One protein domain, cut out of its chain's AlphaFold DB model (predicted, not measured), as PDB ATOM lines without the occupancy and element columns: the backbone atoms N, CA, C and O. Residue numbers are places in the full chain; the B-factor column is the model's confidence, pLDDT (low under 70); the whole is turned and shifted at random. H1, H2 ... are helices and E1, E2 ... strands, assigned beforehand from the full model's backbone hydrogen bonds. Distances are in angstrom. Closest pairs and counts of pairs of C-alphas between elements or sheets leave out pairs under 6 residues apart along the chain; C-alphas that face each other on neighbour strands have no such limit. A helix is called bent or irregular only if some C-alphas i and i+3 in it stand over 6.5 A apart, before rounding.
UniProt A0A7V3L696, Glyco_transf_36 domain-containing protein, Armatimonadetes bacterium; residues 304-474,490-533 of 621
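What this domain is: This is residues 304 to 474 and 490 to 533 of the 621 residues of the protein "Glyco_transf_36 domain-containing protein" of Armatimonadetes bacterium (UniProt A0A7V3L696). Two lobes of helices make this domain: in the larger, a five-helix bundle of H2, H3, H5, H7 and H8 has the short hairpin E2 and E3 at one side, close to H3 and H7; in the smaller, H9 and H10 lie side by side, and the arm H1a, with E1 beside it, comes close to H9 but not to H10. The arm H1b and the last helix, H11, pack on H2 and join the lobes. The bundle is up and down, each helix running against the one before it in the chain, but its tilts are only partly aligned. The 215 printed residues include eleven named helices and three named strands, in the order E1 H1 H2 H3 H4 H5 H6 E2 E3 H7 H8 H9 H10 H11; the class is mostly helix, and E2 and E3 form an antiparallel sheet. The whole is compact, with a radius of gyration of the C-alphas of 18.0 A and spans of 55 by 46 by 34 A.

Where its parts are: E1, residues 304 to 306, begins at C-alpha 304 (-9.915, 163.363, 114.156). H1, residues 310 to 330, was assigned as one helix by its hydrogen bonds but is bent, with C-alphas 317 and 320 7.7 A apart; its arms are H1a, residues 310 to 317, and H1b, residues 320 to 330, 15.3 A long. H2, residues 340 to 356, is 25.4 A long and neither bent nor irregular, but only just: C-alphas 352 and 355 are 6.2 A apart. H3 holds residues 358 to 370 in 18.5 A, H4 residues 390 to 393, and H5 residues 395 to 407 in 17.9 A, from C-alpha 395 (-19.617, 148.902, 95.313). H6 is residues 410 to 414, E2 416 to 418 and E3 426 to 428. H7, residues 429 to 442, spans 20.3 A and H8, residues 449 to 461, 18.7 A. H9 is residues 493 to 501, H10 510 to 518, and H11 527 to 533, ending at C-alpha 533 (-15.298, 148.158, 107.280).

How they stand to each other: H5 is the hub, touching H2, H3, H6, H7 and H8. Its closest C-alphas to H2 are those of Tyr 403 and Cys 354, 5.3 A, at a shallow tilt of 11 degrees, the same way. H8 touches it at Ala 454 and Leu 398, C-alphas 4.4 A apart, at a steep tilt of 39 degrees. H7 and H8, a helical hairpin, only just touch, with 3 pairs of C-alphas within 8 A, the closest being Leu 437 and Ser 455, 7.1 A. H4 touches H7 at Leu 390 and Cys 440, C-alphas 6.1 A apart. H2 and H3 are a helical hairpin at a shallow tilt of 26 degrees, closest at the C-alphas of Cys 354 and Ala 361, 5.4 A. In the hairpin E2 and E3, N 417 and O 427 are 2.7 A apart, within hydrogen-bond range. H11 touches H1b at Cys 528 and Ala 324, C-alphas 4.4 A apart. H9 and H10 only just touch, with 3 pairs of C-alphas within 8 A, the closest being Leu 499 and Arg 511, 7.2 A. The closest C-alphas of E1 and H1a are those of Arg 304 and Asn 317, 5.2 A. Every O i to N i+4 pair is within hydrogen-bond range in H1a, H3, H5, H7, H8, H9, H10 and H11, against 4 of 7 in H1b, 8 of 13 in H2 and 0 of 1 in H6, where 2 of 2 O i to N i+3 pairs are; H4 is too short for such a pair.

The domain as a whole: The C-alphas of Pro 308 and Lys 423 are the two farthest apart, 57.0 A. Residues 475 to 489 are not printed, and C-alphas 474 and 490 are 28.7 A apart across the cut. The link from H3 to H4 is long, with 19 residues. The mean pLDDT of the printed part is 77.5; it is under 70 in 56 residues, among them 328 to 342, 374 to 387 and 464 to 474.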
ATOM      1  N   ARG A 304     -10.772 163.645 112.993       95.50
ATOM      2  CA  ARG A 304      -9.915 163.363 114.156       95.50
ATOM      3  C   ARG A 304     -10.715 163.179 115.427       95.50
ATOM      4  O   ARG A 304     -11.397 164.101 115.854       95.50
ATOM      5  N   LEU A 305     -10.591 162.002 116.019       96.56
ATOM      6  CA  LEU A 305     -11.159 161.592 117.291       96.56
ATOM      7  C   LEU A 305     -10.188 161.891 118.436       96.56
ATOM      8  O   LEU A 305      -9.017 161.507 118.393       96.56
ATOM      9  N   ASP A 306     -10.720 162.490 119.488       96.19
ATOM     10  CA  ASP A 306     -10.123 162.519 120.810       96.19
ATOM     11  C   ASP A 306     -11.079 161.856 121.806       96.19
ATOM     12  O   ASP A 306     -12.222 162.276 122.000       96.19
ATOM     13  N   SER A 307     -10.618 160.762 122.395       93.69
ATOM     14  CA  SER A 307     -11.353 159.960 123.364       93.69
ATOM     15  C   SER A 307     -10.437 159.407 124.458       93.69
ATOM     16  O   SER A 307      -9.216 159.345 124.265       93.69
ATOM     17  N   PRO A 308     -11.006 158.916 125.576       90.38
ATOM     18  CA  PRO A 308     -10.234 158.248 126.625       90.38
ATOM     19  C   PRO A 308      -9.473 156.994 126.155       90.38
ATOM     20  O   PRO A 308      -8.499 156.592 126.797       90.38
ATOM     21  N   ASP A 309      -9.889 156.360 125.050       91.56
ATOM     22  CA  ASP A 309      -9.179 155.227 124.455       91.56
ATOM     23  C   ASP A 309      -8.163 155.714 123.408       91.56
ATOM     24  O   ASP A 309      -8.454 155.863 122.221       91.56
ATOM     25  N   ARG A 310      -6.916 155.917 123.853       91.00
ATOM     26  CA  ARG A 310      -5.804 156.366 122.996       91.00
ATOM     27  C   ARG A 310      -5.554 155.445 121.797       91.00
ATOM     28  O   ARG A 310      -5.084 155.932 120.766       91.00
ATOM     29  N   VAL A 311      -5.839 154.147 121.932       92.69
ATOM     30  CA  VAL A 311      -5.688 153.173 120.843       92.69
ATOM     31  C   VAL A 311      -6.760 153.414 119.790       92.69
ATOM     32  O   VAL A 311      -6.436 153.479 118.607       92.69
ATOM     33  N   LEU A 312      -8.009 153.621 120.210       93.62
ATOM     34  CA  LEU A 312      -9.091 153.978 119.295       93.62
ATOM     35  C   LEU A 312      -8.783 155.282 118.543       93.62
ATOM     36  O   LEU A 312      -8.986 155.335 117.331       93.62
ATOM     37  N   ASN A 313      -8.217 156.284 119.227       95.12
ATOM     38  CA  ASN A 313      -7.783 157.531 118.587       95.12
ATOM     39  C   ASN A 313      -6.748 157.242 117.486       95.12
ATOM     40  O   ASN A 313      -6.948 157.657 116.352       95.12
ATOM     41  N   ALA A 314      -5.691 156.470 117.770       95.38
ATOM     42  CA  ALA A 314      -4.668 156.140 116.769       95.38
ATOM     43  C   ALA A 314      -5.234 155.335 115.580       95.38
ATOM     44  O   ALA A 314      -4.843 155.548 114.429       95.38
ATOM     45  N   LEU A 315      -6.180 154.426 115.837       94.75
ATOM     46  CA  LEU A 315      -6.855 153.651 114.795       94.75
ATOM     47  C   LEU A 315      -7.678 154.545 113.861       94.75
ATOM     48  O   LEU A 315      -7.535 154.435 112.645       94.75
ATOM     49  N   VAL A 316      -8.515 155.430 114.408       94.50
ATOM     50  CA  VAL A 316      -9.392 156.311 113.617       94.50
ATOM     51  C   VAL A 316      -8.602 157.422 112.928       94.50
ATOM     52  O   VAL A 316      -8.853 157.707 111.761       94.50
ATOM     53  N   ASN A 317      -7.639 158.023 113.627       94.94
ATOM     54  CA  ASN A 317      -6.934 159.221 113.166       94.94
ATOM     55  C   ASN A 317      -5.814 158.924 112.176       94.94
ATOM     56  O   ASN A 317      -5.378 159.837 111.479       94.94
ATOM     57  N   THR A 318      -5.315 157.686 112.152       94.00
ATOM     58  CA  THR A 318      -4.095 157.353 111.415       94.00
ATOM     59  C   THR A 318      -4.210 155.998 110.724       94.00
ATOM     60  O   THR A 318      -4.151 155.923 109.497       94.00
ATOM     61  N   TRP A 319      -4.389 154.909 111.474       93.50
ATOM     62  CA  TRP A 319      -4.079 153.580 110.941       93.50
ATOM     63  C   TRP A 319      -5.160 152.940 110.081       93.50
ATOM     64  O   TRP A 319      -4.825 152.424 109.022       93.50
ATOM     65  N   LEU A 320      -6.435 152.979 110.468       92.50
ATOM     66  CA  LEU A 320      -7.500 152.397 109.643       92.50
ATOM     67  C   LEU A 320      -7.662 153.145 108.306       92.50
ATOM     68  O   LEU A 320      -7.739 152.473 107.275       92.50
ATOM     69  N   PRO A 321      -7.643 154.497 108.259       91.62
ATOM     70  CA  PRO A 321      -7.620 155.216 106.986       91.62
ATOM     71  C   PRO A 321      -6.376 154.895 106.149       91.62
ATOM     72  O   PRO A 321      -6.477 154.684 104.940       91.62
ATOM     73  N   TYR A 322      -5.200 154.820 106.782       92.25
ATOM     74  CA  TYR A 322      -3.965 154.498 106.076       92.25
ATOM     75  C   TYR A 322      -3.957 153.072 105.530       92.25
ATOM     76  O   TYR A 322      -3.560 152.878 104.391       92.25
ATOM     77  N   GLU A 323      -4.412 152.073 106.282       89.06
ATOM     78  CA  GLU A 323      -4.446 150.676 105.835       89.06
ATOM     79  C   GLU A 323      -5.467 150.435 104.733       89.06
ATOM     80  O   GLU A 323      -5.180 149.695 103.789       89.06
ATOM     81  N   ALA A 324      -6.610 151.117 104.803       86.06
ATOM     82  CA  ALA A 324      -7.561 151.154 103.705       86.06
ATOM     83  C   ALA A 324      -6.908 151.680 102.412       86.06
ATOM     84  O   ALA A 324      -7.183 151.169 101.329       86.06
ATOM     85  N   TYR A 325      -5.981 152.643 102.502       85.81
ATOM     86  CA  TYR A 325      -5.208 153.100 101.343       85.81
ATOM     87  C   TYR A 325      -3.991 152.228 101.005       85.81
ATOM     88  O   TYR A 325      -3.684 152.032  99.840       85.81
ATOM     89  N   ALA A 326      -3.222 151.740 101.967       84.69
ATOM     90  CA  ALA A 326      -1.973 151.036 101.694       84.69
ATOM     91  C   ALA A 326      -2.225 149.590 101.243       84.69
ATOM     92  O   ALA A 326      -1.438 149.039 100.474       84.69
ATOM     93  N   GLY A 327      -3.333 148.986 101.684       74.38
ATOM     94  CA  GLY A 327      -3.656 147.587 101.425       74.38
ATOM     95  C   GLY A 327      -3.790 147.239  99.941       74.38
ATOM     96  O   GLY A 327      -3.314 146.186  99.537       74.38
ATOM     97  N   TRP A 328      -4.314 148.132  99.091       69.44
ATOM     98  CA  TRP A 328      -4.414 147.837  97.650       69.44
ATOM     99  C   TRP A 328      -3.045 147.827  96.942       69.44
ATOM    100  O   TRP A 328      -2.872 147.127  95.947       69.44
ATOM    101  N   MET A 329      -2.055 148.589  97.437       69.38
ATOM    102  CA  MET A 329      -0.701 148.585  96.858       69.38
ATOM    103  C   MET A 329      -0.032 147.223  97.022       69.38
ATOM    104  O   MET A 329       0.811 146.848  96.212       69.38
ATOM    105  N   ARG A 330      -0.448 146.490  98.057       60.16
ATOM    106  CA  ARG A 330       0.039 145.168  98.431       60.16
ATOM    107  C   ARG A 330      -0.313 144.088  97.407       60.16
ATOM    108  O   ARG A 330       0.411 143.109  97.281       60.16
ATOM    109  N   GLU A 331      -1.418 144.281  96.696       54.97
ATOM    110  CA  GLU A 331      -2.055 143.264  95.855       54.97
ATOM    111  C   GLU A 331      -1.963 143.574  94.355       54.97
ATOM    112  O   GLU A 331      -2.421 142.817  93.500       54.97
ATOM    113  N   ARG A 332      -1.337 144.701  94.011       54.66
ATOM    114  CA  ARG A 332      -1.186 145.157  92.638       54.66
ATOM    115  C   ARG A 332      -0.305 144.156  91.882       54.66
ATOM    116  O   ARG A 332       0.870 144.014  92.190       54.66
ATOM    117  N   THR A 333      -0.862 143.487  90.878       42.31
ATOM    118  CA  THR A 333      -0.115 142.676  89.908       42.31
ATOM    119  C   THR A 333      -0.044 143.436  88.580       42.31
ATOM    120  O   THR A 333      -1.061 143.805  88.011       42.31
ATOM    121  N   GLY A 334       1.159 143.751  88.094       40.78
ATOM    122  CA  GLY A 334       1.433 144.103  86.691       40.78
ATOM    123  C   GLY A 334       0.670 145.269  86.044       40.78
ATOM    124  O   GLY A 334       0.422 145.227  84.843       40.78
ATOM    125  N   GLY A 335       0.292 146.311  86.784       42.44
ATOM    126  CA  GLY A 335      -0.289 147.548  86.237       42.44
ATOM    127  C   GLY A 335      -1.725 147.414  85.725       42.44
ATOM    128  O   GLY A 335      -2.330 148.414  85.337       42.44
ATOM    129  N   VAL A 336      -2.272 146.202  85.770       45.47
ATOM    130  CA  VAL A 336      -3.594 145.807  85.296       45.47
ATOM    131  C   VAL A 336      -4.149 144.855  86.343       45.47
ATOM    132  O   VAL A 336      -3.532 143.840  86.639       45.47
ATOM    133  N   CYS A 337      -5.284 145.185  86.953       49.69
ATOM    134  CA  CYS A 337      -5.861 144.314  87.968       49.69
ATOM    135  C   CYS A 337      -6.434 143.052  87.306       49.69
ATOM    136  O   CYS A 337      -7.569 143.060  86.830       49.69
ATOM    137  N   LEU A 338      -5.629 141.990  87.242       48.31
ATOM    138  CA  LEU A 338      -6.004 140.702  86.650       48.31
ATOM    139  C   LEU A 338      -6.807 139.819  87.616       48.31
ATOM    140  O   LEU A 338      -7.499 138.907  87.172       48.31
ATOM    141  N   ASP A 339      -6.730 140.095  88.918       60.81
ATOM    142  CA  ASP A 339      -7.409 139.331  89.963       60.81
ATOM    143  C   ASP A 339      -8.683 140.067  90.444       60.81
ATOM    144  O   ASP A 339      -8.592 141.204  90.926       60.81
ATOM    145  N   PRO A 340      -9.876 139.450  90.323       65.81
ATOM    146  CA  PRO A 340     -11.129 139.998  90.840       65.81
ATOM    147  C   PRO A 340     -11.116 140.325  92.341       65.81
ATOM    148  O   PRO A 340     -11.763 141.294  92.747       65.81
ATOM    149  N   ALA A 341     -10.381 139.573  93.169       66.00
ATOM    150  CA  ALA A 341     -10.269 139.848  94.605       66.00
ATOM    151  C   ALA A 341      -9.545 141.182  94.864       66.00
ATOM    152  O   ALA A 341      -9.980 141.996  95.675       66.00
ATOM    153  N   VAL A 342      -8.511 141.462  94.072       66.19
ATOM    154  CA  VAL A 342      -7.738 142.708  94.152       66.19
ATOM    155  C   VAL A 342      -8.543 143.899  93.632       66.19
ATOM    156  O   VAL A 342      -8.511 144.987  94.209       66.19
ATOM    157  N   ALA A 343      -9.316 143.708  92.558       70.75
ATOM    158  CA  ALA A 343     -10.183 144.755  92.005       70.75
ATOM    159  C   ALA A 343     -11.296 145.131  92.996       70.75
ATOM    160  O   ALA A 343     -11.666 146.300  93.125       70.75
ATOM    161  N   THR A 344     -11.781 144.134  93.730       74.25
ATOM    162  CA  THR A 344     -12.753 144.281  94.808       74.25
ATOM    163  C   THR A 344     -12.201 145.122  95.964       74.25
ATOM    164  O   THR A 344     -12.840 146.071  96.424       74.25
ATOM    165  N   ASP A 345     -10.980 144.855  96.414       74.25
ATOM    166  CA  ASP A 345     -10.371 145.658  97.477       74.25
ATOM    167  C   ASP A 345      -9.981 147.061  97.005       74.25
ATOM    168  O   ASP A 345     -10.080 148.036  97.760       74.25
ATOM    169  N   TYR A 346      -9.638 147.194  95.723       76.38
ATOM    170  CA  TYR A 346      -9.384 148.482  95.094       76.38
ATOM    171  C   TYR A 346     -10.620 149.386  95.074       76.38
ATOM    172  O   TYR A 346     -10.475 150.586  95.304       76.38
ATOM    173  N   ILE A 347     -11.824 148.861  94.826       80.44
ATOM    174  CA  ILE A 347     -13.037 149.689  94.863       80.44
ATOM    175  C   ILE A 347     -13.456 150.026  96.298       80.44
ATOM    176  O   ILE A 347     -13.846 151.160  96.581       80.44
ATOM    177  N   ARG A 348     -13.297 149.085  97.237       80.44
ATOM    178  CA  ARG A 348     -13.638 149.283  98.657       80.44
ATOM    179  C   ARG A 348     -12.818 150.394  99.306       80.44
ATOM    180  O   ARG A 348     -13.372 151.158 100.098       80.44
ATOM    181  N   ARG A 349     -11.544 150.559  98.919       80.19
ATOM    182  CA  ARG A 349     -10.669 151.629  99.441       80.19
ATOM    183  C   ARG A 349     -11.287 153.020  99.298       80.19
ATOM    184  O   ARG A 349     -11.098 153.869 100.171       80.19
ATOM    185  N   PHE A 350     -12.039 153.245  98.214       84.25
ATOM    186  CA  PHE A 350     -12.649 154.534  97.901       84.25
ATOM    187  C   PHE A 350     -13.575 155.010  99.003       84.25
ATOM    188  O   PHE A 350     -13.606 156.199  99.299       84.25
ATOM    189  N   TYR A 351     -14.221 154.073  99.693       81.06
ATOM    190  CA  TYR A 351     -15.079 154.372 100.823       81.06
ATOM    191  C   TYR A 351     -14.373 155.211 101.899       81.06
ATOM    192  O   TYR A 351     -14.933 156.187 102.391       81.06
ATOM    193  N   SER A 352     -13.128 154.855 102.233       78.31
ATOM    194  CA  SER A 352     -12.331 155.560 103.244       78.31
ATOM    195  C   SER A 352     -11.751 156.879 102.722       78.31
ATOM    196  O   SER A 352     -11.774 157.896 103.419       78.31
ATOM    197  N   ILE A 353     -11.264 156.893 101.477       84.00
ATOM    198  CA  ILE A 353     -10.539 158.049 100.944       84.00
ATOM    199  C   ILE A 353     -11.456 159.170 100.456       84.00
ATOM    200  O   ILE A 353     -10.980 160.295 100.343       84.00
ATOM    201  N   CYS A 354     -12.754 158.921 100.234       90.06
ATOM    202  CA  CYS A 354     -13.720 159.987  99.938       90.06
ATOM    203  C   CYS A 354     -13.718 161.074 101.023       90.06
ATOM    204  O   CYS A 354     -13.765 162.256 100.699       90.06
ATOM    205  N   ALA A 355     -13.612 160.688 102.299       87.06
ATOM    206  CA  ALA A 355     -13.578 161.640 103.408       87.06
ATOM    207  C   ALA A 355     -12.190 162.272 103.617       87.06
ATOM    208  O   ALA A 355     -12.109 163.431 104.020       87.06
ATOM    209  N   ALA A 356     -11.107 161.527 103.359       86.75
ATOM    210  CA  ALA A 356      -9.728 161.952 103.633       86.75
ATOM    211  C   ALA A 356      -9.098 162.764 102.485       86.75
ATOM    212  O   ALA A 356      -8.463 163.796 102.702       86.75
ATOM    213  N   THR A 357      -9.286 162.325 101.240       88.00
ATOM    214  CA  THR A 357      -8.687 162.927 100.039       88.00
ATOM    215  C   THR A 357      -9.685 162.940  98.867       88.00
ATOM    216  O   THR A 357      -9.520 162.158  97.924       88.00
ATOM    217  N   PRO A 358     -10.709 163.818  98.896       90.38
ATOM    218  CA  PRO A 358     -11.743 163.914  97.861       90.38
ATOM    219  C   PRO A 358     -11.222 163.972  96.424       90.38
ATOM    220  O   PRO A 358     -11.654 163.185  95.587       90.38
ATOM    221  N   ASP A 359     -10.252 164.845  96.146       88.44
ATOM    222  CA  ASP A 359      -9.759 165.077  94.782       88.44
ATOM    223  C   ASP A 359      -9.163 163.799  94.175       88.44
ATOM    224  O   ASP A 359      -9.473 163.411  93.048       88.44
ATOM    225  N   MET A 360      -8.366 163.079  94.971       86.12
ATOM    226  CA  MET A 360      -7.802 161.789  94.574       86.12
ATOM    227  C   MET A 360      -8.859 160.692  94.466       86.12
ATOM    228  O   MET A 360      -8.730 159.800  93.623       86.12
ATOM    229  N   ALA A 361      -9.886 160.727  95.321       89.75
ATOM    230  CA  ALA A 361     -10.997 159.788  95.248       89.75
ATOM    231  C   ALA A 361     -11.746 159.956  93.920       89.75
ATOM    232  O   ALA A 361     -11.946 158.961  93.227       89.75
ATOM    233  N   ARG A 362     -12.049 161.198  93.511       92.81
ATOM    234  CA  ARG A 362     -12.704 161.507  92.230       92.81
ATOM    235  C   ARG A 362     -11.938 160.920  91.050       92.81
ATOM    236  O   ARG A 362     -12.492 160.129  90.291       92.81
ATOM    237  N   GLU A 363     -10.655 161.264  90.925       88.12
ATOM    238  CA  GLU A 363      -9.804 160.783  89.829       88.12
ATOM    239  C   GLU A 363      -9.733 159.250  89.810       88.12
ATOM    240  O   GLU A 363      -9.862 158.613  88.762       88.12
ATOM    241  N   SER A 364      -9.583 158.638  90.986       85.81
ATOM    242  CA  SER A 364      -9.443 157.190  91.089       85.81
ATOM    243  C   SER A 364     -10.736 156.431  90.783       85.81
ATOM    244  O   SER A 364     -10.658 155.360  90.180       85.81
ATOM    245  N   ILE A 365     -11.899 156.968  91.167       90.00
ATOM    246  CA  ILE A 365     -13.220 156.403  90.849       90.00
ATOM    247  C   ILE A 365     -13.446 156.435  89.334       90.00
ATOM    248  O   ILE A 365     -13.811 155.417  88.749       90.00
ATOM    249  N   VAL A 366     -13.164 157.568  88.683       89.62
ATOM    250  CA  VAL A 366     -13.309 157.715  87.222       89.62
ATOM    251  C   VAL A 366     -12.379 156.752  86.482       89.62
ATOM    252  O   VAL A 366     -12.821 156.011  85.599       89.62
ATOM    253  N   LYS A 367     -11.103 156.694  86.889       83.56
ATOM    254  CA  LYS A 367     -10.114 155.765  86.324       83.56
ATOM    255  C   LYS A 367     -10.529 154.304  86.502       83.56
ATOM    256  O   LYS A 367     -10.334 153.506  85.589       83.56
ATOM    257  N   PHE A 368     -11.097 153.951  87.657       83.62
ATOM    258  CA  PHE A 368     -11.619 152.610  87.901       83.62
ATOM    259  C   PHE A 368     -12.775 152.278  86.957       83.62
ATOM    260  O   PHE A 368     -12.723 151.273  86.254       83.62
ATOM    261  N   ALA A 369     -13.780 153.156  86.901       85.44
ATOM    262  CA  ALA A 369     -14.975 152.965  86.090       85.44
ATOM    263  C   ALA A 369     -14.652 152.811  84.596       85.44
ATOM    264  O   ALA A 369     -15.216 151.942  83.939       85.44
ATOM    265  N   SER A 370     -13.696 153.586  84.071       82.06
ATOM    266  CA  SER A 370     -13.259 153.466  82.668       82.06
ATOM    267  C   SER A 370     -12.550 152.143  82.359       82.06
ATOM    268  O   SER A 370     -12.563 151.679  81.224       82.06
ATOM    269  N   GLY A 371     -11.934 151.505  83.355       75.38
ATOM    270  CA  GLY A 371     -11.283 150.212  83.160       75.38
ATOM    271  C   GLY A 371     -12.228 149.010  83.270       75.38
ATOM    272  O   GLY A 371     -11.773 147.888  83.052       75.38
ATOM    273  N   LEU A 372     -13.502 149.201  83.635       76.12
ATOM    274  CA  LEU A 372     -14.467 148.105  83.760       76.12
ATOM    275  C   LEU A 372     -14.893 147.557  82.390       76.12
ATOM    276  O   LEU A 372     -14.920 148.267  81.383       76.12
ATOM    277  N   SER A 373     -15.268 146.278  82.390       70.75
ATOM    278  CA  SER A 373     -15.903 145.568  81.278       70.75
ATOM    279  C   SER A 373     -17.216 144.971  81.783       70.75
ATOM    280  O   SER A 373     -17.210 144.165  82.715       70.75
ATOM    281  N   LEU A 374     -18.347 145.377  81.198       65.75
ATOM    282  CA  LEU A 374     -19.674 144.868  81.589       65.75
ATOM    283  C   LEU A 374     -20.006 143.529  80.915       65.75
ATOM    284  O   LEU A 374     -20.935 142.840  81.329       65.75
ATOM    285  N   THR A 375     -19.262 143.158  79.870       59.28
ATOM    286  CA  THR A 375     -19.424 141.882  79.157       59.28
ATOM    287  C   THR A 375     -18.595 140.743  79.754       59.28
ATOM    288  O   THR A 375     -18.697 139.607  79.293       59.28
ATOM    289  N   GLY A 376     -17.759 141.033  80.759       52.56
ATOM    290  CA  GLY A 376     -16.871 140.061  81.401       52.56
ATOM    291  C   GLY A 376     -15.676 139.633  80.539       52.56
ATOM    292  O   GLY A 376     -14.934 138.731  80.923       52.56
ATOM    293  N   THR A 377     -15.462 140.261  79.376       47.81
ATOM    294  CA  THR A 377     -14.322 139.948  78.506       47.81
ATOM    295  C   THR A 377     -13.137 140.863  78.810       47.81
ATOM    296  O   THR A 377     -13.265 142.088  78.827       47.81
ATOM    297  N   TYR A 378     -11.979 140.256  79.087       48.09
ATOM    298  CA  TYR A 378     -10.701 140.952  79.243       48.09
ATOM    299  C   TYR A 378     -10.099 141.260  77.868       48.09
ATOM    300  O   TYR A 378     -10.027 140.372  77.017       48.09
ATOM    301  N   SER A 379      -9.614 142.488  77.673       45.91
ATOM    302  CA  SER A 379      -8.784 142.856  76.526       45.91
ATOM    303  C   SER A 379      -7.382 143.265  77.017       45.91
ATOM    304  O   SER A 379      -7.267 144.183  77.833       45.91
ATOM    305  N   PRO A 380      -6.303 142.594  76.562       45.25
ATOM    306  CA  PRO A 380      -4.930 142.907  76.974       45.25
ATOM    307  C   PRO A 380      -4.495 144.338  76.643       45.25
ATOM    308  O   PRO A 380      -3.701 144.928  77.375       45.25
ATOM    309  N   ASP A 381      -5.039 144.906  75.566       46.34
ATOM    310  CA  ASP A 381      -4.620 146.205  75.035       46.34
ATOM    311  C   ASP A 381      -5.196 147.392  75.830       46.34
ATOM    312  O   ASP A 381      -4.685 148.509  75.739       46.34
ATOM    313  N   SER A 382      -6.242 147.175  76.636       46.22
ATOM    314  CA  SER A 382      -7.017 148.241  77.292       46.22
ATOM    315  C   SER A 382      -6.706 148.466  78.775       46.22
ATOM    316  O   SER A 382      -7.315 149.348  79.378       46.22
ATOM    317  N   ARG A 383      -5.775 147.713  79.387       49.16
ATOM    318  CA  ARG A 383      -5.508 147.764  80.847       49.16
ATOM    319  C   ARG A 383      -6.791 147.628  81.694       49.16
ATOM    320  O   ARG A 383      -6.957 148.322  82.696       49.16
ATOM    321  N   SER A 384      -7.708 146.759  81.274       50.00
ATOM    322  CA  SER A 384      -9.001 146.549  81.936       50.00
ATOM    323  C   SER A 384      -8.861 145.914  83.319       50.00
ATOM    324  O   SER A 384      -8.017 145.042  83.518       50.00
ATOM    325  N   PHE A 385      -9.737 146.283  84.256       52.69
ATOM    326  CA  PHE A 385      -9.963 145.493  85.467       52.69
ATOM    327  C   PHE A 385     -10.678 144.196  85.058       52.69
ATOM    328  O   PHE A 385     -11.579 144.219  84.215       52.69
ATOM    329  N   ALA A 386     -10.247 143.056  85.600       51.03
ATOM    330  CA  ALA A 386     -10.870 141.758  85.351       51.03
ATOM    331  C   ALA A 386     -12.390 141.762  85.630       51.03
ATOM    332  O   ALA A 386     -12.901 142.610  86.360       51.03
ATOM    333  N   SER A 387     -13.101 140.784  85.057       59.25
ATOM    334  CA  SER A 387     -14.536 140.536  85.269       59.25
ATOM    335  C   SER A 387     -14.873 140.437  86.765       59.25
ATOM    336  O   SER A 387     -14.686 139.384  87.372       59.25
ATOM    337  N   LEU A 388     -15.380 141.520  87.359       70.50
ATOM    338  CA  LEU A 388     -15.943 141.508  88.711       70.50
ATOM    339  C   LEU A 388     -17.289 140.777  88.715       70.50
ATOM    340  O   LEU A 388     -18.042 140.845  87.742       70.50
ATOM    341  N   SER A 389     -17.608 140.091  89.814       74.31
ATOM    342  CA  SER A 389     -18.958 139.559  90.017       74.31
ATOM    343  C   SER A 389     -19.965 140.701  90.161       74.31
ATOM    344  O   SER A 389     -19.618 141.818  90.555       74.31
ATOM    345  N   LEU A 390     -21.243 140.415  89.894       72.62
ATOM    346  CA  LEU A 390     -22.322 141.387  90.091       72.62
ATOM    347  C   LEU A 390     -22.358 141.909  91.533       72.62
ATOM    348  O   LEU A 390     -22.468 143.114  91.743       72.62
ATOM    349  N   SER A 391     -22.158 141.024  92.513       73.56
ATOM    350  CA  SER A 391     -22.086 141.372  93.934       73.56
ATOM    351  C   SER A 391     -20.995 142.396  94.277       73.56
ATOM    352  O   SER A 391     -21.189 143.201  95.189       73.56
ATOM    353  N   GLU A 392     -19.881 142.421  93.537       80.06
ATOM    354  CA  GLU A 392     -18.782 143.364  93.773       80.06
ATOM    355  C   GLU A 392     -18.930 144.656  92.958       80.06
ATOM    356  O   GLU A 392     -18.553 145.730  93.428       80.06
ATOM    357  N   LEU A 393     -19.560 144.605  91.778       81.00
ATOM    358  CA  LEU A 393     -19.844 145.803  90.973       81.00
ATOM    359  C   LEU A 393     -20.753 146.808  91.700       81.00
ATOM    360  O   LEU A 393     -20.625 148.015  91.488       81.00
ATOM    361  N   VAL A 394     -21.618 146.336  92.603       85.56
ATOM    362  CA  VAL A 394     -22.501 147.168  93.448       85.56
ATOM    363  C   VAL A 394     -21.731 148.180  94.309       85.56
ATOM    364  O   VAL A 394     -22.280 149.223  94.681       85.56
ATOM    365  N   TRP A 395     -20.449 147.933  94.599       87.19
ATOM    366  CA  TRP A 395     -19.617 148.902  95.313       87.19
ATOM    367  C   TRP A 395     -19.420 150.205  94.534       87.19
ATOM    368  O   TRP A 395     -19.239 151.239  95.175       87.19
ATOM    369  N   LEU A 396     -19.492 150.198  93.195       90.25
ATOM    370  CA  LEU A 396     -19.284 151.408  92.397       90.25
ATOM    371  C   LEU A 396     -20.384 152.451  92.670       90.25
ATOM    372  O   LEU A 396     -20.032 153.540  93.128       90.25
ATOM    373  N   PRO A 397     -21.689 152.132  92.517       92.62
ATOM    374  CA  PRO A 397     -22.764 153.034  92.929       92.62
ATOM    375  C   PRO A 397     -22.647 153.494  94.387       92.62
ATOM    376  O   PRO A 397     -22.811 154.678  94.678       92.62
ATOM    377  N   LEU A 398     -22.320 152.586  95.318       91.38
ATOM    378  CA  LEU A 398     -22.196 152.931  96.739       91.38
ATOM    379  C   LEU A 398     -21.077 153.948  96.994       91.38
ATOM    380  O   LEU A 398     -21.252 154.882  97.778       91.38
ATOM    381  N   VAL A 399     -19.923 153.760  96.358       92.69
ATOM    382  CA  VAL A 399     -18.764 154.644  96.490       92.69
ATOM    383  C   VAL A 399     -19.022 155.995  95.835       92.69
ATOM    384  O   VAL A 399     -18.677 157.013  96.427       92.69
ATOM    385  N   VAL A 400     -19.637 156.025  94.650       95.38
ATOM    386  CA  VAL A 400     -20.003 157.277  93.968       95.38
ATOM    387  C   VAL A 400     -21.012 158.057  94.810       95.38
ATOM    388  O   VAL A 400     -20.816 159.248  95.050       95.38
ATOM    389  N   ALA A 401     -22.028 157.384  95.360       94.69
ATOM    390  CA  ALA A 401     -22.950 158.015  96.297       94.69
ATOM    391  C   ALA A 401     -22.219 158.536  97.537       94.69
ATOM    392  O   ALA A 401     -22.405 159.687  97.921       94.69
ATOM    393  N   ARG A 402     -21.320 157.740  98.130       93.38
ATOM    394  CA  ARG A 402     -20.513 158.192  99.269       93.38
ATOM    395  C   ARG A 402     -19.666 159.412  98.919       93.38
ATOM    396  O   ARG A 402     -19.624 160.338  99.719       93.38
ATOM    397  N   TYR A 403     -19.021 159.430  97.754       95.50
ATOM    398  CA  TYR A 403     -18.251 160.576  97.276       95.50
ATOM    399  C   TYR A 403     -19.123 161.833  97.237       95.50
ATOM    400  O   TYR A 403     -18.755 162.827  97.851       95.50
ATOM    401  N   ILE A 404     -20.308 161.770  96.626       95.62
ATOM    402  CA  ILE A 404     -21.235 162.910  96.549       95.62
ATOM    403  C   ILE A 404     -21.682 163.358  97.945       95.62
ATOM    404  O   ILE A 404     -21.684 164.551  98.237       95.62
ATOM    405  N   LEU A 405     -22.011 162.424  98.844       94.00
ATOM    406  CA  LEU A 405     -22.398 162.760 100.218       94.00
ATOM    407  C   LEU A 405     -21.265 163.481 100.969       94.00
ATOM    408  O   LEU A 405     -21.526 164.437 101.699       94.00
ATOM    409  N   GLU A 406     -20.022 163.051 100.771       94.25
ATOM    410  CA  GLU A 406     -18.823 163.597 101.417       94.25
ATOM    411  C   GLU A 406     -18.379 164.956 100.855       94.25
ATOM    412  O   GLU A 406     -17.849 165.792 101.590       94.25
ATOM    413  N   THR A 407     -18.580 165.187  99.558       94.06
ATOM    414  CA  THR A 407     -17.987 166.332  98.846       94.06
ATOM    415  C   THR A 407     -19.001 167.355  98.359       94.06
ATOM    416  O   THR A 407     -18.630 168.505  98.155       94.06
ATOM    417  N   GLY A 408     -20.257 166.955  98.161       92.62
ATOM    418  CA  GLY A 408     -21.256 167.743  97.442       92.62
ATOM    419  C   GLY A 408     -21.038 167.798  95.921       92.62
ATOM    420  O   GLY A 408     -21.847 168.400  95.219       92.62
ATOM    421  N   ASP A 409     -19.987 167.165  95.378       94.38
ATOM    422  CA  ASP A 409     -19.666 167.187  93.945       94.38
ATOM    423  C   ASP A 409     -20.551 166.209  93.156       94.38
ATOM    424  O   ASP A 409     -20.161 165.084  92.836       94.38
ATOM    425  N   ALA A 410     -21.755 166.663  92.809       93.94
ATOM    426  CA  ALA A 410     -22.666 165.937  91.929       93.94
ATOM    427  C   ALA A 410     -22.199 165.909  90.458       93.94
ATOM    428  O   ALA A 410     -22.718 165.114  89.672       93.94
ATOM    429  N   CYS A 411     -21.212 166.725  90.058       95.44
ATOM    430  CA  CYS A 411     -20.737 166.761  88.672       95.44
ATOM    431  C   CYS A 411     -20.071 165.446  88.247       95.44
ATOM    432  O   CYS A 411     -20.027 165.160  87.053       95.44
ATOM    433  N   ILE A 412     -19.607 164.619  89.196       95.38
ATOM    434  CA  ILE A 412     -19.101 163.269  88.901       95.38
ATOM    435  C   ILE A 412     -20.131 162.401  88.162       95.38
ATOM    436  O   ILE A 412     -19.734 161.560  87.363       95.38
ATOM    437  N   LEU A 413     -21.437 162.612  88.379       95.69
ATOM    438  CA  LEU A 413     -22.504 161.838  87.732       95.69
ATOM    439  C   LEU A 413     -22.517 162.024  86.211       95.69
ATOM    440  O   LEU A 413     -22.777 161.070  85.484       95.69
ATOM    441  N   ALA A 414     -22.189 163.230  85.742       95.38
ATOM    442  CA  ALA A 414     -22.153 163.584  84.325       95.38
ATOM    443  C   ALA A 414     -20.802 163.275  83.652       95.38
ATOM    444  O   ALA A 414     -20.641 163.536  82.460       95.38
ATOM    445  N   GLU A 415     -19.823 162.747  84.395       94.56
ATOM    446  CA  GLU A 415     -18.499 162.441  83.854       94.56
ATOM    447  C   GLU A 415     -18.609 161.363  82.757       94.56
ATOM    448  O   GLU A 415     -19.217 160.313  82.999       94.56
ATOM    449  N   PRO A 416     -18.040 161.589  81.560       91.75
ATOM    450  CA  PRO A 416     -18.064 160.606  80.487       91.75
ATOM    451  C   PRO A 416     -17.117 159.442  80.794       91.75
ATOM    452  O   PRO A 416     -15.912 159.617  80.973       91.75
ATOM    453  N   ILE A 417     -17.662 158.229  80.786       88.56
ATOM    454  CA  ILE A 417     -16.950 156.975  81.003       88.56
ATOM    455  C   ILE A 417     -16.895 156.187  79.695       88.56
ATOM    456  O   ILE A 417     -17.911 155.769  79.130       88.56
ATOM    457  N   SER A 418     -15.669 155.963  79.229       82.75
ATOM    458  CA  SER A 418     -15.369 155.045  78.134       82.75
ATOM    459  C   SER A 418     -15.007 153.693  78.735       82.75
ATOM    460  O   SER A 418     -13.930 153.559  79.312       82.75
ATOM    461  N   LEU A 419     -15.907 152.713  78.629       74.25
ATOM    462  CA  LEU A 419     -15.634 151.347  79.077       74.25
ATOM    463  C   LEU A 419     -14.560 150.700  78.204       74.25
ATOM    464  O   LEU A 419     -14.439 151.000  77.014       74.25
ATOM    465  N   ALA A 420     -13.814 149.766  78.781       66.62
ATOM    466  CA  ALA A 420     -12.693 149.151  78.086       66.62
ATOM    467  C   ALA A 420     -13.111 148.250  76.905       66.62
ATOM    468  O   ALA A 420     -12.320 148.026  75.988       66.62
ATOM    469  N   ASP A 421     -14.345 147.744  76.917       64.12
ATOM    470  CA  ASP A 421     -14.934 146.869  75.899       64.12
ATOM    471  C   ASP A 421     -15.859 147.605  74.906       64.12
ATOM    472  O   ASP A 421     -16.338 147.001  73.940       64.12
ATOM    473  N   SER A 422     -16.107 148.911  75.086       62.16
ATOM    474  CA  SER A 422     -17.046 149.648  74.239       62.16
ATOM    475  C   SER A 422     -16.370 150.258  73.002       62.16
ATOM    476  O   SER A 422     -15.400 151.012  73.073       62.16
ATOM    477  N   LYS A 423     -16.909 149.963  71.810       58.41
ATOM    478  CA  LYS A 423     -16.483 150.565  70.529       58.41
ATOM    479  C   LYS A 423     -16.970 152.020  70.395       58.41
ATOM    480  O   LYS A 423     -17.689 152.346  69.454       58.41
ATOM    481  N   GLY A 424     -16.612 152.885  71.343       58.75
ATOM    482  CA  GLY A 424     -16.876 154.327  71.285       58.75
ATOM    483  C   GLY A 424     -18.236 154.793  71.813       58.75
ATOM    484  O   GLY A 424     -18.569 155.961  71.632       58.75
ATOM    485  N   SER A 425     -19.026 153.939  72.476       64.12
ATOM    486  CA  SER A 425     -20.191 154.409  73.239       64.12
ATOM    487  C   SER A 425     -19.730 154.955  74.592       64.12
ATOM    488  O   SER A 425     -19.246 154.185  75.426       64.12
ATOM    489  N   GLN A 426     -19.885 156.263  74.798       75.75
ATOM    490  CA  GLN A 426     -19.688 156.908  76.095       75.75
ATOM    491  C   GLN A 426     -20.971 156.792  76.919       75.75
ATOM    492  O   GLN A 426     -22.050 157.131  76.435       75.75
ATOM    493  N   LEU A 427     -20.839 156.295  78.144       87.12
ATOM    494  CA  LEU A 427     -21.876 156.361  79.173       87.12
ATOM    495  C   LEU A 427     -21.497 157.472  80.145       87.12
ATOM    496  O   LEU A 427     -20.312 157.739  80.327       87.12
ATOM    497  N   THR A 428     -22.464 158.106  80.795       93.31
ATOM    498  CA  THR A 428     -22.141 158.900  81.985       93.31
ATOM    499  C   THR A 428     -21.869 157.973  83.176       93.31
ATOM    500  O   THR A 428     -22.264 156.802  83.174       93.31
ATOM    501  N   MET A 429     -21.196 158.473  84.217       94.31
ATOM    502  CA  MET A 429     -21.045 157.733  85.478       94.31
ATOM    503  C   MET A 429     -22.408 157.314  86.051       94.31
ATOM    504  O   MET A 429     -22.538 156.207  86.579       94.31
ATOM    505  N   GLN A 430     -23.419 158.179  85.926       94.88
ATOM    506  CA  GLN A 430     -24.786 157.870  86.330       94.88
ATOM    507  C   GLN A 430     -25.358 156.688  85.539       94.88
ATOM    508  O   GLN A 430     -25.773 155.711  86.164       94.88
ATOM    509  N   ASP A 431     -25.302 156.728  84.202       91.56
ATOM    510  CA  ASP A 431     -25.812 155.643  83.345       91.56
ATOM    511  C   ASP A 431     -25.154 154.298  83.690       91.56
ATOM    512  O   ASP A 431     -25.806 153.253  83.724       91.56
ATOM    513  N   LEU A 432     -23.844 154.315  83.960       90.06
ATOM    514  CA  LEU A 432     -23.098 153.122  84.351       90.06
ATOM    515  C   LEU A 432     -23.591 152.560  85.691       90.06
ATOM    516  O   LEU A 432     -23.840 151.358  85.799       90.06
ATOM    517  N   CYS A 433     -23.730 153.412  86.708       91.88
ATOM    518  CA  CYS A 433     -24.160 152.988  88.038       91.88
ATOM    519  C   CYS A 433     -25.610 152.488  88.046       91.88
ATOM    520  O   CYS A 433     -25.889 151.451  88.651       91.88
ATOM    521  N   GLU A 434     -26.518 153.171  87.346       90.75
ATOM    522  CA  GLU A 434     -27.916 152.747  87.207       90.75
ATOM    523  C   GLU A 434     -28.008 151.390  86.505       90.75
ATOM    524  O   GLU A 434     -28.658 150.478  87.016       90.75
ATOM    525  N   ARG A 435     -27.245 151.188  85.424       87.69
ATOM    526  CA  ARG A 435     -27.189 149.899  84.725       87.69
ATOM    527  C   ARG A 435     -26.652 148.767  85.605       87.69
ATOM    528  O   ARG A 435     -27.163 147.651  85.536       87.69
ATOM    529  N   ILE A 436     -25.647 149.029  86.446       86.88
ATOM    530  CA  ILE A 436     -25.151 148.044  87.424       86.88
ATOM    531  C   ILE A 436     -26.263 147.667  88.410       86.88
ATOM    532  O   ILE A 436     -26.496 146.478  88.638       86.88
ATOM    533  N   LEU A 437     -26.965 148.654  88.974       86.69
ATOM    534  CA  LEU A 437     -28.060 148.412  89.919       86.69
ATOM    535  C   LEU A 437     -29.215 147.640  89.267       86.69
ATOM    536  O   LEU A 437     -29.743 146.713  89.881       86.69
ATOM    537  N   GLU A 438     -29.570 147.956  88.022       85.62
ATOM    538  CA  GLU A 438     -30.588 147.231  87.255       85.62
ATOM    539  C   GLU A 438     -30.211 145.759  87.058       85.62
ATOM    540  O   GLU A 438     -31.010 144.873  87.380       85.62
ATOM    541  N   ILE A 439     -28.983 145.479  86.604       81.88
ATOM    542  CA  ILE A 439     -28.495 144.107  86.401       81.88
ATOM    543  C   ILE A 439     -28.514 143.328  87.725       81.88
ATOM    544  O   ILE A 439     -28.983 142.187  87.764       81.88
ATOM    545  N   CYS A 440     -28.069 143.948  88.821       81.12
ATOM    546  CA  CYS A 440     -28.070 143.315  90.140       81.12
ATOM    547  C   CYS A 440     -29.489 143.067  90.663       81.12
ATOM    548  O   CYS A 440     -29.745 142.028  91.261       81.12
ATOM    549  N   SER A 441     -30.435 143.973  90.401       82.00
ATOM    550  CA  SER A 441     -31.840 143.793  90.791       82.00
ATOM    551  C   SER A 441     -32.523 142.640  90.043       82.00
ATOM    552  O   SER A 441     -33.375 141.948  90.605       82.00
ATOM    553  N   ALA A 442     -32.135 142.409  88.784       78.75
ATOM    554  CA  ALA A 442     -32.642 141.311  87.968       78.75
ATOM    555  C   ALA A 442     -32.058 139.953  88.402       78.75
ATOM    556  O   ALA A 442     -32.754 138.934  88.346       78.75
ATOM    557  N   SER A 443     -30.809 139.940  88.882       68.94
ATOM    558  CA  SER A 443     -30.157 138.774  89.485       68.94
ATOM    559  C   SER A 443     -30.640 138.581  90.929       68.94
ATOM    560  O   SER A 443     -30.025 139.047  91.887       68.94
ATOM    561  N   ARG A 444     -31.771 137.887  91.124       57.59
ATOM    562  CA  ARG A 444     -32.332 137.608  92.469       57.59
ATOM    563  C   ARG A 444     -31.373 136.861  93.414       57.59
ATOM    564  O   ARG A 444     -31.641 136.829  94.611       57.59
ATOM    565  N   GLU A 445     -30.299 136.266  92.898       56.81
ATOM    566  CA  GLU A 445     -29.275 135.563  93.684       56.81
ATOM    567  C   GLU A 445     -28.249 136.517  94.339       56.81
ATOM    568  O   GLU A 445     -27.684 136.156  95.367       56.81
ATOM    569  N   ASP A 446     -28.081 137.753  93.839       54.03
ATOM    570  CA  ASP A 446     -27.043 138.705  94.293       54.03
ATOM    571  C   ASP A 446     -27.585 139.947  95.035       54.03
ATOM    572  O   ASP A 446     -26.819 140.810  95.478       54.03
ATOM    573  N   ALA A 447     -28.907 140.054  95.213       57.97
ATOM    574  CA  ALA A 447     -29.575 141.169  95.898       57.97
ATOM    575  C   ALA A 447     -29.426 141.106  97.439       57.97
ATOM    576  O   ALA A 447     -30.404 141.057  98.186       57.97
ATOM    577  N   GLY A 448     -28.182 141.083  97.924       70.88
ATOM    578  CA  GLY A 448     -27.834 141.032  99.345       70.88
ATOM    579  C   GLY A 448     -27.875 142.393 100.069       70.88
ATOM    580  O   GLY A 448     -28.215 143.425  99.483       70.88
ATOM    581  N   PRO A 449     -27.467 142.447 101.354       74.62
ATOM    582  CA  PRO A 449     -27.455 143.677 102.161       74.62
ATOM    583  C   PRO A 449     -26.670 144.838 101.532       74.62
ATOM    584  O   PRO A 449     -27.038 146.002 101.694       74.62
ATOM    585  N   MET A 450     -25.604 144.528 100.787       78.12
ATOM    586  CA  MET A 450     -24.799 145.525 100.076       78.12
ATOM    587  C   MET A 450     -25.560 146.187  98.926       78.12
ATOM    588  O   MET A 450     -25.472 147.404  98.782       78.12
ATOM    589  N   PHE A 451     -26.359 145.429  98.170       83.75
ATOM    590  CA  PHE A 451     -27.241 145.980  97.138       83.75
ATOM    591  C   PHE A 451     -28.268 146.937  97.741       83.75
ATOM    592  O   PHE A 451     -28.422 148.056  97.256       83.75
ATOM    593  N   LEU A 452     -28.908 146.555  98.850       83.25
ATOM    594  CA  LEU A 452     -29.849 147.435  99.552       83.25
ATOM    595  C   LEU A 452     -29.169 148.715 100.053       83.25
ATOM    596  O   LEU A 452     -29.730 149.801  99.922       83.25
ATOM    597  N   ARG A 453     -27.948 148.609 100.596       83.50
ATOM    598  CA  ARG A 453     -27.167 149.770 101.046       83.50
ATOM    599  C   ARG A 453     -26.819 150.700  99.883       83.50
ATOM    600  O   ARG A 453     -26.991 151.909 100.021       83.50
ATOM    601  N   ALA A 454     -26.351 150.147  98.766       87.62
ATOM    602  CA  ALA A 454     -26.009 150.903  97.566       87.62
ATOM    603  C   ALA A 454     -27.241 151.577  96.956       87.62
ATOM    604  O   ALA A 454     -27.211 152.775  96.711       87.62
ATOM    605  N   SER A 455     -28.339 150.835  96.798       88.06
ATOM    606  CA  SER A 455     -29.598 151.335  96.245       88.06
ATOM    607  C   SER A 455     -30.185 152.469  97.090       88.06
ATOM    608  O   SER A 455     -30.509 153.521  96.548       88.06
ATOM    609  N   ARG A 456     -30.224 152.326  98.425       88.50
ATOM    610  CA  ARG A 456     -30.668 153.403  99.331       88.50
ATOM    611  C   ARG A 456     -29.787 154.648  99.200       88.50
ATOM    612  O   ARG A 456     -30.307 155.733  98.979       88.50
ATOM    613  N   ALA A 457     -28.463 154.486  99.268       88.69
ATOM    614  CA  ALA A 457     -27.535 155.609  99.123       88.69
ATOM    615  C   ALA A 457     -27.664 156.301  97.754       88.69
ATOM    616  O   ALA A 457     -27.560 157.521  97.673       88.69
ATOM    617  N   TRP A 458     -27.913 155.528  96.692       93.38
ATOM    618  CA  TRP A 458     -28.136 156.036  95.341       93.38
ATOM    619  C   TRP A 458     -29.455 156.812  95.221       93.38
ATOM    620  O   TRP A 458     -29.499 157.888  94.636       93.38
ATOM    621  N   GLN A 459     -30.536 156.301  95.812       89.94
ATOM    622  CA  GLN A 459     -31.826 156.994  95.845       89.94
ATOM    623  C   GLN A 459     -31.747 158.313  96.618       89.94
ATOM    624  O   GLN A 459     -32.284 159.317  96.145       89.94
ATOM    625  N   ASP A 460     -31.040 158.315  97.755       87.44
ATOM    626  CA  ASP A 460     -30.846 159.505  98.584       87.44
ATOM    627  C   ASP A 460     -30.217 160.646  97.761       87.44
ATOM    628  O   ASP A 460     -30.753 161.753  97.742       87.44
ATOM    629  N   ILE A 461     -29.129 160.381  97.024       91.44
ATOM    630  CA  ILE A 461     -28.428 161.420  96.241       91.44
ATOM    631  C   ILE A 461     -29.225 161.932  95.030       91.44
ATOM    632  O   ILE A 461     -28.992 163.054  94.590       91.44
ATOM    633  N   LEU A 462     -30.156 161.138  94.490       87.31
ATOM    634  CA  LEU A 462     -30.989 161.532  93.347       87.31
ATOM    635  C   LEU A 462     -32.250 162.305  93.766       87.31
ATOM    636  O   LEU A 462     -33.007 162.749  92.905       87.31
ATOM    637  N   GLY A 463     -32.503 162.462  95.071       72.75
ATOM    638  CA  GLY A 463     -33.688 163.161  95.575       72.75
ATOM    639  C   GLY A 463     -35.006 162.441  95.273       72.75
ATOM    640  O   GLY A 463     -36.073 163.052  95.353       72.75
ATOM    641  N   ASN A 464     -34.952 161.149  94.930       55.41
ATOM    642  CA  ASN A 464     -36.140 160.338  94.704       55.41
ATOM    643  C   ASN A 464     -36.680 159.868  96.067       55.41
ATOM    644  O   ASN A 464     -36.023 159.059  96.726       55.41
ATOM    645  N   PRO A 465     -37.856 160.348  96.525       40.25
ATOM    646  CA  PRO A 465     -38.441 159.886  97.780       40.25
ATOM    647  C   PRO A 465     -38.675 158.386  97.676       40.25
ATOM    648  O   PRO A 465     -39.190 157.968  96.643       40.25
ATOM    649  N   GLN A 466     -38.300 157.622  98.718       40.25
ATOM    650  CA  GLN A 466     -38.381 156.155  98.803       40.25
ATOM    651  C   GLN A 466     -39.444 155.573  97.864       40.25
ATOM    652  O   GLN A 466     -40.610 155.407  98.236       40.25
ATOM    653  N   THR A 467     -39.057 155.281  96.622       35.75
ATOM    654  CA  THR A 467     -39.885 154.456  95.767       35.75
ATOM    655  C   THR A 467     -39.784 153.080  96.380       35.75
ATOM    656  O   THR A 467     -38.704 152.578  96.683       35.75
ATOM    657  N   ASP A 468     -40.953 152.537  96.670       38.06
ATOM    658  CA  ASP A 468     -41.219 151.352  97.468       38.06
ATOM    659  C   ASP A 468     -40.726 150.069  96.756       38.06
ATOM    660  O   ASP A 468     -41.480 149.120  96.563       38.06
ATOM    661  N   VAL A 469     -39.449 150.016  96.351       39.22
ATOM    662  CA  VAL A 469     -38.752 148.796  95.892       39.22
ATOM    663  C   VAL A 469     -38.739 147.748  97.025       39.22
ATOM    664  O   VAL A 469     -38.558 146.558  96.791       39.22
ATOM    665  N   ASN A 470     -39.027 148.182  98.260       41.81
ATOM    666  CA  ASN A 470     -39.189 147.364  99.460       41.81
ATOM    667  C   ASN A 470     -40.509 146.580  99.551       41.81
ATOM    668  O   ASN A 470     -40.636 145.772 100.471       41.81
ATOM    669  N   LYS A 471     -41.494 146.755  98.655       38.22
ATOM    670  CA  LYS A 471     -42.760 146.006  98.799       38.22
ATOM    671  C   LYS A 471     -42.607 144.489  98.660       38.22
ATOM    672  O   LYS A 471     -43.393 143.764  99.264       38.22
ATOM    673  N   ASP A 472     -41.560 144.025  97.976       35.22
ATOM    674  CA  ASP A 472     -41.300 142.594  97.768       35.22
ATOM    675  C   ASP A 472     -39.989 142.079  98.393       35.22
ATOM    676  O   ASP A 472     -39.721 140.877  98.344       35.22
ATOM    677  N   ILE A 473     -39.187 142.937  99.037       40.62
ATOM    678  CA  ILE A 473     -37.947 142.529  99.719       40.62
ATOM    679  C   ILE A 473     -38.091 142.846 101.206       40.62
ATOM    680  O   ILE A 473     -37.898 143.978 101.642       40.62
ATOM    681  N   LYS A 474     -38.455 141.827 101.995       28.27
ATOM    682  CA  LYS A 474     -38.458 141.917 103.460       28.27
ATOM    683  C   LYS A 474     -37.089 142.416 103.925       28.27
ATOM    684  O   LYS A 474     -36.080 141.793 103.595       28.27
ATOM    685  N   VAL A 490     -14.768 131.561 113.532       70.12
ATOM    686  CA  VAL A 490     -13.598 132.209 114.116       70.12
ATOM    687  C   VAL A 490     -13.385 133.539 113.408       70.12
ATOM    688  O   VAL A 490     -13.030 133.569 112.231       70.12
ATOM    689  N   LEU A 491     -13.533 134.640 114.147       77.94
ATOM    690  CA  LEU A 491     -13.275 135.987 113.633       77.94
ATOM    691  C   LEU A 491     -11.907 136.088 112.931       77.94
ATOM    692  O   LEU A 491     -10.908 135.529 113.429       77.94
ATOM    693  N   PRO A 492     -11.806 136.891 111.851       78.94
ATOM    694  CA  PRO A 492     -10.535 137.170 111.201       78.94
ATOM    695  C   PRO A 492      -9.476 137.606 112.218       78.94
ATOM    696  O   PRO A 492      -9.753 138.332 113.178       78.94
ATOM    697  N   ARG A 493      -8.231 137.157 112.019       78.81
ATOM    698  CA  ARG A 493      -7.117 137.422 112.952       78.81
ATOM    699  C   ARG A 493      -6.951 138.922 113.225       78.81
ATOM    700  O   ARG A 493      -6.693 139.304 114.364       78.81
ATOM    701  N   ARG A 494      -7.160 139.754 112.198       83.06
ATOM    702  CA  ARG A 494      -7.117 141.217 112.280       83.06
ATOM    703  C   ARG A 494      -8.158 141.789 113.239       83.06
ATOM    704  O   ARG A 494      -7.828 142.616 114.079       83.06
ATOM    705  N   ILE A 495      -9.389 141.294 113.170       85.06
ATOM    706  CA  ILE A 495     -10.490 141.736 114.032       85.06
ATOM    707  C   ILE A 495     -10.245 141.336 115.477       85.06
ATOM    708  O   ILE A 495     -10.355 142.172 116.370       85.06
ATOM    709  N   ARG A 496      -9.812 140.093 115.712       85.75
ATOM    710  CA  ARG A 496      -9.417 139.647 117.057       85.75
ATOM    711  C   ARG A 496      -8.327 140.530 117.652       85.75
ATOM    712  O   ARG A 496      -8.361 140.804 118.843       85.75
ATOM    713  N   TYR A 497      -7.385 140.982 116.827       86.38
ATOM    714  CA  TYR A 497      -6.357 141.916 117.260       86.38
ATOM    715  C   TYR A 497      -6.940 143.293 117.617       86.38
ATOM    716  O   TYR A 497      -6.686 143.755 118.724       86.38
ATOM    717  N   LEU A 498      -7.768 143.907 116.759       88.62
ATOM    718  CA  LEU A 498      -8.415 145.202 117.043       88.62
ATOM    719  C   LEU A 498      -9.240 145.171 118.342       88.62
ATOM    720  O   LEU A 498      -9.093 146.056 119.186       88.62
ATOM    721  N   LEU A 499     -10.039 144.117 118.530       88.50
ATOM    722  CA  LEU A 499     -10.821 143.884 119.750       88.50
ATOM    723  C   LEU A 499      -9.936 143.666 120.985       88.50
ATOM    724  O   LEU A 499     -10.356 143.959 122.095       88.50
ATOM    725  N   ALA A 500      -8.717 143.144 120.822       87.56
ATOM    726  CA  ALA A 500      -7.800 142.928 121.937       87.56
ATOM    727  C   ALA A 500      -7.066 144.207 122.373       87.56
ATOM    728  O   ALA A 500      -6.659 144.302 123.532       87.56
ATOM    729  N   ILE A 501      -6.862 145.170 121.465       87.56
ATOM    730  CA  ILE A 501      -6.056 146.373 121.741       87.56
ATOM    731  C   ILE A 501      -6.884 147.602 122.129       87.56
ATOM    732  O   ILE A 501      -6.354 148.469 122.822       87.56
ATOM    733  N   SER A 502      -8.155 147.684 121.726       89.25
ATOM    734  CA  SER A 502      -9.059 148.766 122.134       89.25
ATOM    735  C   SER A 502     -10.023 148.278 123.206       89.25
ATOM    736  O   SER A 502     -10.735 147.292 123.021       89.25
ATOM    737  N   LYS A 503     -10.078 149.011 124.320       87.00
ATOM    738  CA  LYS A 503     -11.007 148.704 125.413       87.00
ATOM    739  C   LYS A 503     -12.444 148.925 124.970       87.00
ATOM    740  O   LYS A 503     -13.280 148.079 125.242       87.00
ATOM    741  N   VAL A 504     -12.688 150.020 124.248       87.75
ATOM    742  CA  VAL A 504     -14.016 150.388 123.746       87.75
ATOM    743  C   VAL A 504     -14.554 149.331 122.789       87.75
ATOM    744  O   VAL A 504     -15.696 148.902 122.926       87.75
ATOM    745  N   LEU A 505     -13.735 148.882 121.832       88.19
ATOM    746  CA  LEU A 505     -14.175 147.863 120.874       88.19
ATOM    747  C   LEU A 505     -14.420 146.505 121.547       88.19
ATOM    748  O   LEU A 505     -15.210 145.714 121.038       88.19
ATOM    749  N   ALA A 506     -13.773 146.237 122.684       88.00
ATOM    750  CA  ALA A 506     -13.965 145.014 123.457       88.00
ATOM    751  C   ALA A 506     -15.258 144.996 124.295       88.00
ATOM    752  O   ALA A 506     -15.622 143.926 124.793       88.00
ATOM    753  N   GLU A 507     -15.930 146.138 124.486       88.00
ATOM    754  CA  GLU A 507     -17.127 146.231 125.327       88.00
ATOM    755  C   GLU A 507     -18.358 145.541 124.713       88.00
ATOM    756  O   GLU A 507     -18.475 145.452 123.483       88.00
ATOM    757  N   PRO A 508     -19.312 145.070 125.548       83.75
ATOM    758  CA  PRO A 508     -20.601 144.571 125.070       83.75
ATOM    759  C   PRO A 508     -21.327 145.635 124.237       83.75
ATOM    760  O   PRO A 508     -21.332 146.809 124.598       83.75
ATOM    761  N   GLY A 509     -21.947 145.239 123.124       83.75
ATOM    762  CA  GLY A 509     -22.510 146.174 122.146       83.75
ATOM    763  C   GLY A 509     -21.587 146.374 120.940       83.75
ATOM    764  O   GLY A 509     -21.825 145.716 119.924       83.75
ATOM    765  N   PRO A 510     -20.528 147.215 121.000       84.12
ATOM    766  CA  PRO A 510     -19.587 147.364 119.886       84.12
ATOM    767  C   PRO A 510     -18.974 146.032 119.464       84.12
ATOM    768  O   PRO A 510     -18.924 145.731 118.271       84.12
ATOM    769  N   ARG A 511     -18.577 145.196 120.431       86.69
ATOM    770  CA  ARG A 511     -18.031 143.872 120.143       86.69
ATOM    771  C   ARG A 511     -19.011 143.004 119.362       86.69
ATOM    772  O   ARG A 511     -18.625 142.428 118.353       86.69
ATOM    773  N   GLU A 512     -20.270 142.949 119.789       85.06
ATOM    774  CA  GLU A 512     -21.310 142.160 119.118       85.06
ATOM    775  C   GLU A 512     -21.571 142.666 117.695       85.06
ATOM    776  O   GLU A 512     -21.724 141.866 116.778       85.06
ATOM    777  N   GLN A 513     -21.563 143.986 117.477       79.12
ATOM    778  CA  GLN A 513     -21.707 144.575 116.139       79.12
ATOM    779  C   GLN A 513     -20.542 144.201 115.213       79.12
ATOM    780  O   GLN A 513     -20.756 143.899 114.037       79.12
ATOM    781  N   PHE A 514     -19.312 144.213 115.734       81.31
ATOM    782  CA  PHE A 514     -18.133 143.752 114.999       81.31
ATOM    783  C   PHE A 514     -18.214 142.250 114.717       81.31
ATOM    784  O   PHE A 514     -17.995 141.823 113.585       81.31
ATOM    785  N   GLU A 515     -18.573 141.445 115.715       83.94
ATOM    786  CA  GLU A 515     -18.720 139.999 115.569       83.94
ATOM    787  C   GLU A 515     -19.782 139.648 114.520       83.94
ATOM    788  O   GLU A 515     -19.501 138.861 113.619       83.94
ATOM    789  N   GLN A 516     -20.949 140.295 114.544       80.50
ATOM    790  CA  GLN A 516     -22.002 140.109 113.539       80.50
ATOM    791  C   GLN A 516     -21.540 140.445 112.116       80.50
ATOM    792  O   GLN A 516     -21.875 139.719 111.181       80.50
ATOM    793  N   LEU A 517     -20.767 141.520 111.938       77.81
ATOM    794  CA  LEU A 517     -20.269 141.915 110.618       77.81
ATOM    795  C   LEU A 517     -19.239 140.921 110.067       77.81
ATOM    796  O   LEU A 517     -19.270 140.597 108.882       77.81
ATOM    797  N   PHE A 518     -18.314 140.467 110.915       80.44
ATOM    798  CA  PHE A 518     -17.152 139.684 110.483       80.44
ATOM    799  C   PHE A 518     -17.316 138.167 110.627       80.44
ATOM    800  O   PHE A 518     -16.434 137.428 110.197       80.44
ATOM    801  N   SER A 519     -18.429 137.705 111.201       73.19
ATOM    802  CA  SER A 519     -18.792 136.280 111.258       73.19
ATOM    803  C   SER A 519     -19.773 135.881 110.151       73.19
ATOM    804  O   SER A 519     -20.180 134.727 110.091       73.19
ATOM    805  N   ALA A 520     -20.191 136.817 109.296       65.94
ATOM    806  CA  ALA A 520     -21.077 136.538 108.172       65.94
ATOM    807  C   ALA A 520     -20.326 135.882 106.997       65.94
ATOM    808  O   ALA A 520     -19.158 136.188 106.745       65.94
ATOM    809  N   ASP A 521     -21.016 135.029 106.234       57.25
ATOM    810  CA  ASP A 521     -20.497 134.509 104.965       57.25
ATOM    811  C   ASP A 521     -20.166 135.672 104.014       57.25
ATOM    812  O   ASP A 521     -20.985 136.567 103.796       57.25
ATOM    813  N   GLY A 522     -18.946 135.680 103.465       61.94
ATOM    814  CA  GLY A 522     -18.450 136.773 102.619       61.94
ATOM    815  C   GLY A 522     -17.920 137.993 103.383       61.94
ATOM    816  O   GLY A 522     -17.728 139.051 102.780       61.94
ATOM    817  N   ALA A 523     -17.674 137.874 104.694       65.75
ATOM    818  CA  ALA A 523     -17.050 138.934 105.480       65.75
ATOM    819  C   ALA A 523     -15.695 139.386 104.890       65.75
ATOM    820  O   ALA A 523     -14.948 138.567 104.348       65.75
ATOM    821  N   PRO A 524     -15.330 140.674 105.039       69.69
ATOM    822  CA  PRO A 524     -14.028 141.169 104.615       69.69
ATOM    823  C   PRO A 524     -12.889 140.431 105.327       69.69
ATOM    824  O   PRO A 524     -12.859 140.375 106.559       69.69
ATOM    825  N   THR A 525     -11.936 139.897 104.564       71.50
ATOM    826  CA  THR A 525     -10.796 139.139 105.107       71.50
ATOM    827  C   THR A 525      -9.442 139.796 104.861       71.50
ATOM    828  O   THR A 525      -8.524 139.559 105.647       71.50
ATOM    829  N   SER A 526      -9.307 140.631 103.828       77.06
ATOM    830  CA  SER A 526      -8.079 141.385 103.572       77.06
ATOM    831  C   SER A 526      -7.918 142.548 104.551       77.06
ATOM    832  O   SER A 526      -8.897 143.094 105.069       77.06
ATOM    833  N   ASP A 527      -6.675 142.973 104.783       79.12
ATOM    834  CA  ASP A 527      -6.396 144.096 105.686       79.12
ATOM    835  C   ASP A 527      -7.044 145.401 105.194       79.12
ATOM    836  O   ASP A 527      -7.555 146.168 106.007       79.12
ATOM    837  N   CYS A 528      -7.087 145.627 103.872       80.38
ATOM    838  CA  CYS A 528      -7.748 146.785 103.265       80.38
ATOM    839  C   CYS A 528      -9.246 146.802 103.591       80.38
ATOM    840  O   CYS A 528      -9.782 147.788 104.109       80.38
ATOM    841  N   ALA A 529      -9.927 145.693 103.300       79.50
ATOM    842  CA  ALA A 529     -11.370 145.610 103.431       79.50
ATOM    843  C   ALA A 529     -11.796 145.592 104.908       79.50
ATOM    844  O   ALA A 529     -12.779 146.243 105.273       79.50
ATOM    845  N   VAL A 530     -11.013 144.938 105.773       85.81
ATOM    846  CA  VAL A 530     -11.180 145.007 107.229       85.81
ATOM    847  C   VAL A 530     -11.014 146.440 107.730       85.81
ATOM    848  O   VAL A 530     -11.868 146.906 108.484       85.81
ATOM    849  N   ALA A 531      -9.969 147.157 107.307       88.75
ATOM    850  CA  ALA A 531      -9.737 148.535 107.731       88.75
ATOM    851  C   ALA A 531     -10.878 149.469 107.296       88.75
ATOM    852  O   ALA A 531     -11.387 150.233 108.118       88.75
ATOM    853  N   CYS A 532     -11.348 149.349 106.048       86.81
ATOM    854  CA  CYS A 532     -12.495 150.106 105.537       86.81
ATOM    855  C   CYS A 532     -13.771 149.844 106.351       86.81
ATOM    856  O   CYS A 532     -14.454 150.778 106.778       86.81
ATOM    857  N   ALA A 533     -14.095 148.567 106.568       86.06
ATOM    858  CA  ALA A 533     -15.298 148.158 107.280       86.06
ATOM    859  C   ALA A 533     -15.256 148.577 108.758       86.06
ATOM    860  O   ALA A 533     -16.233 149.133 109.265       86.06
TER     861      ALA A 533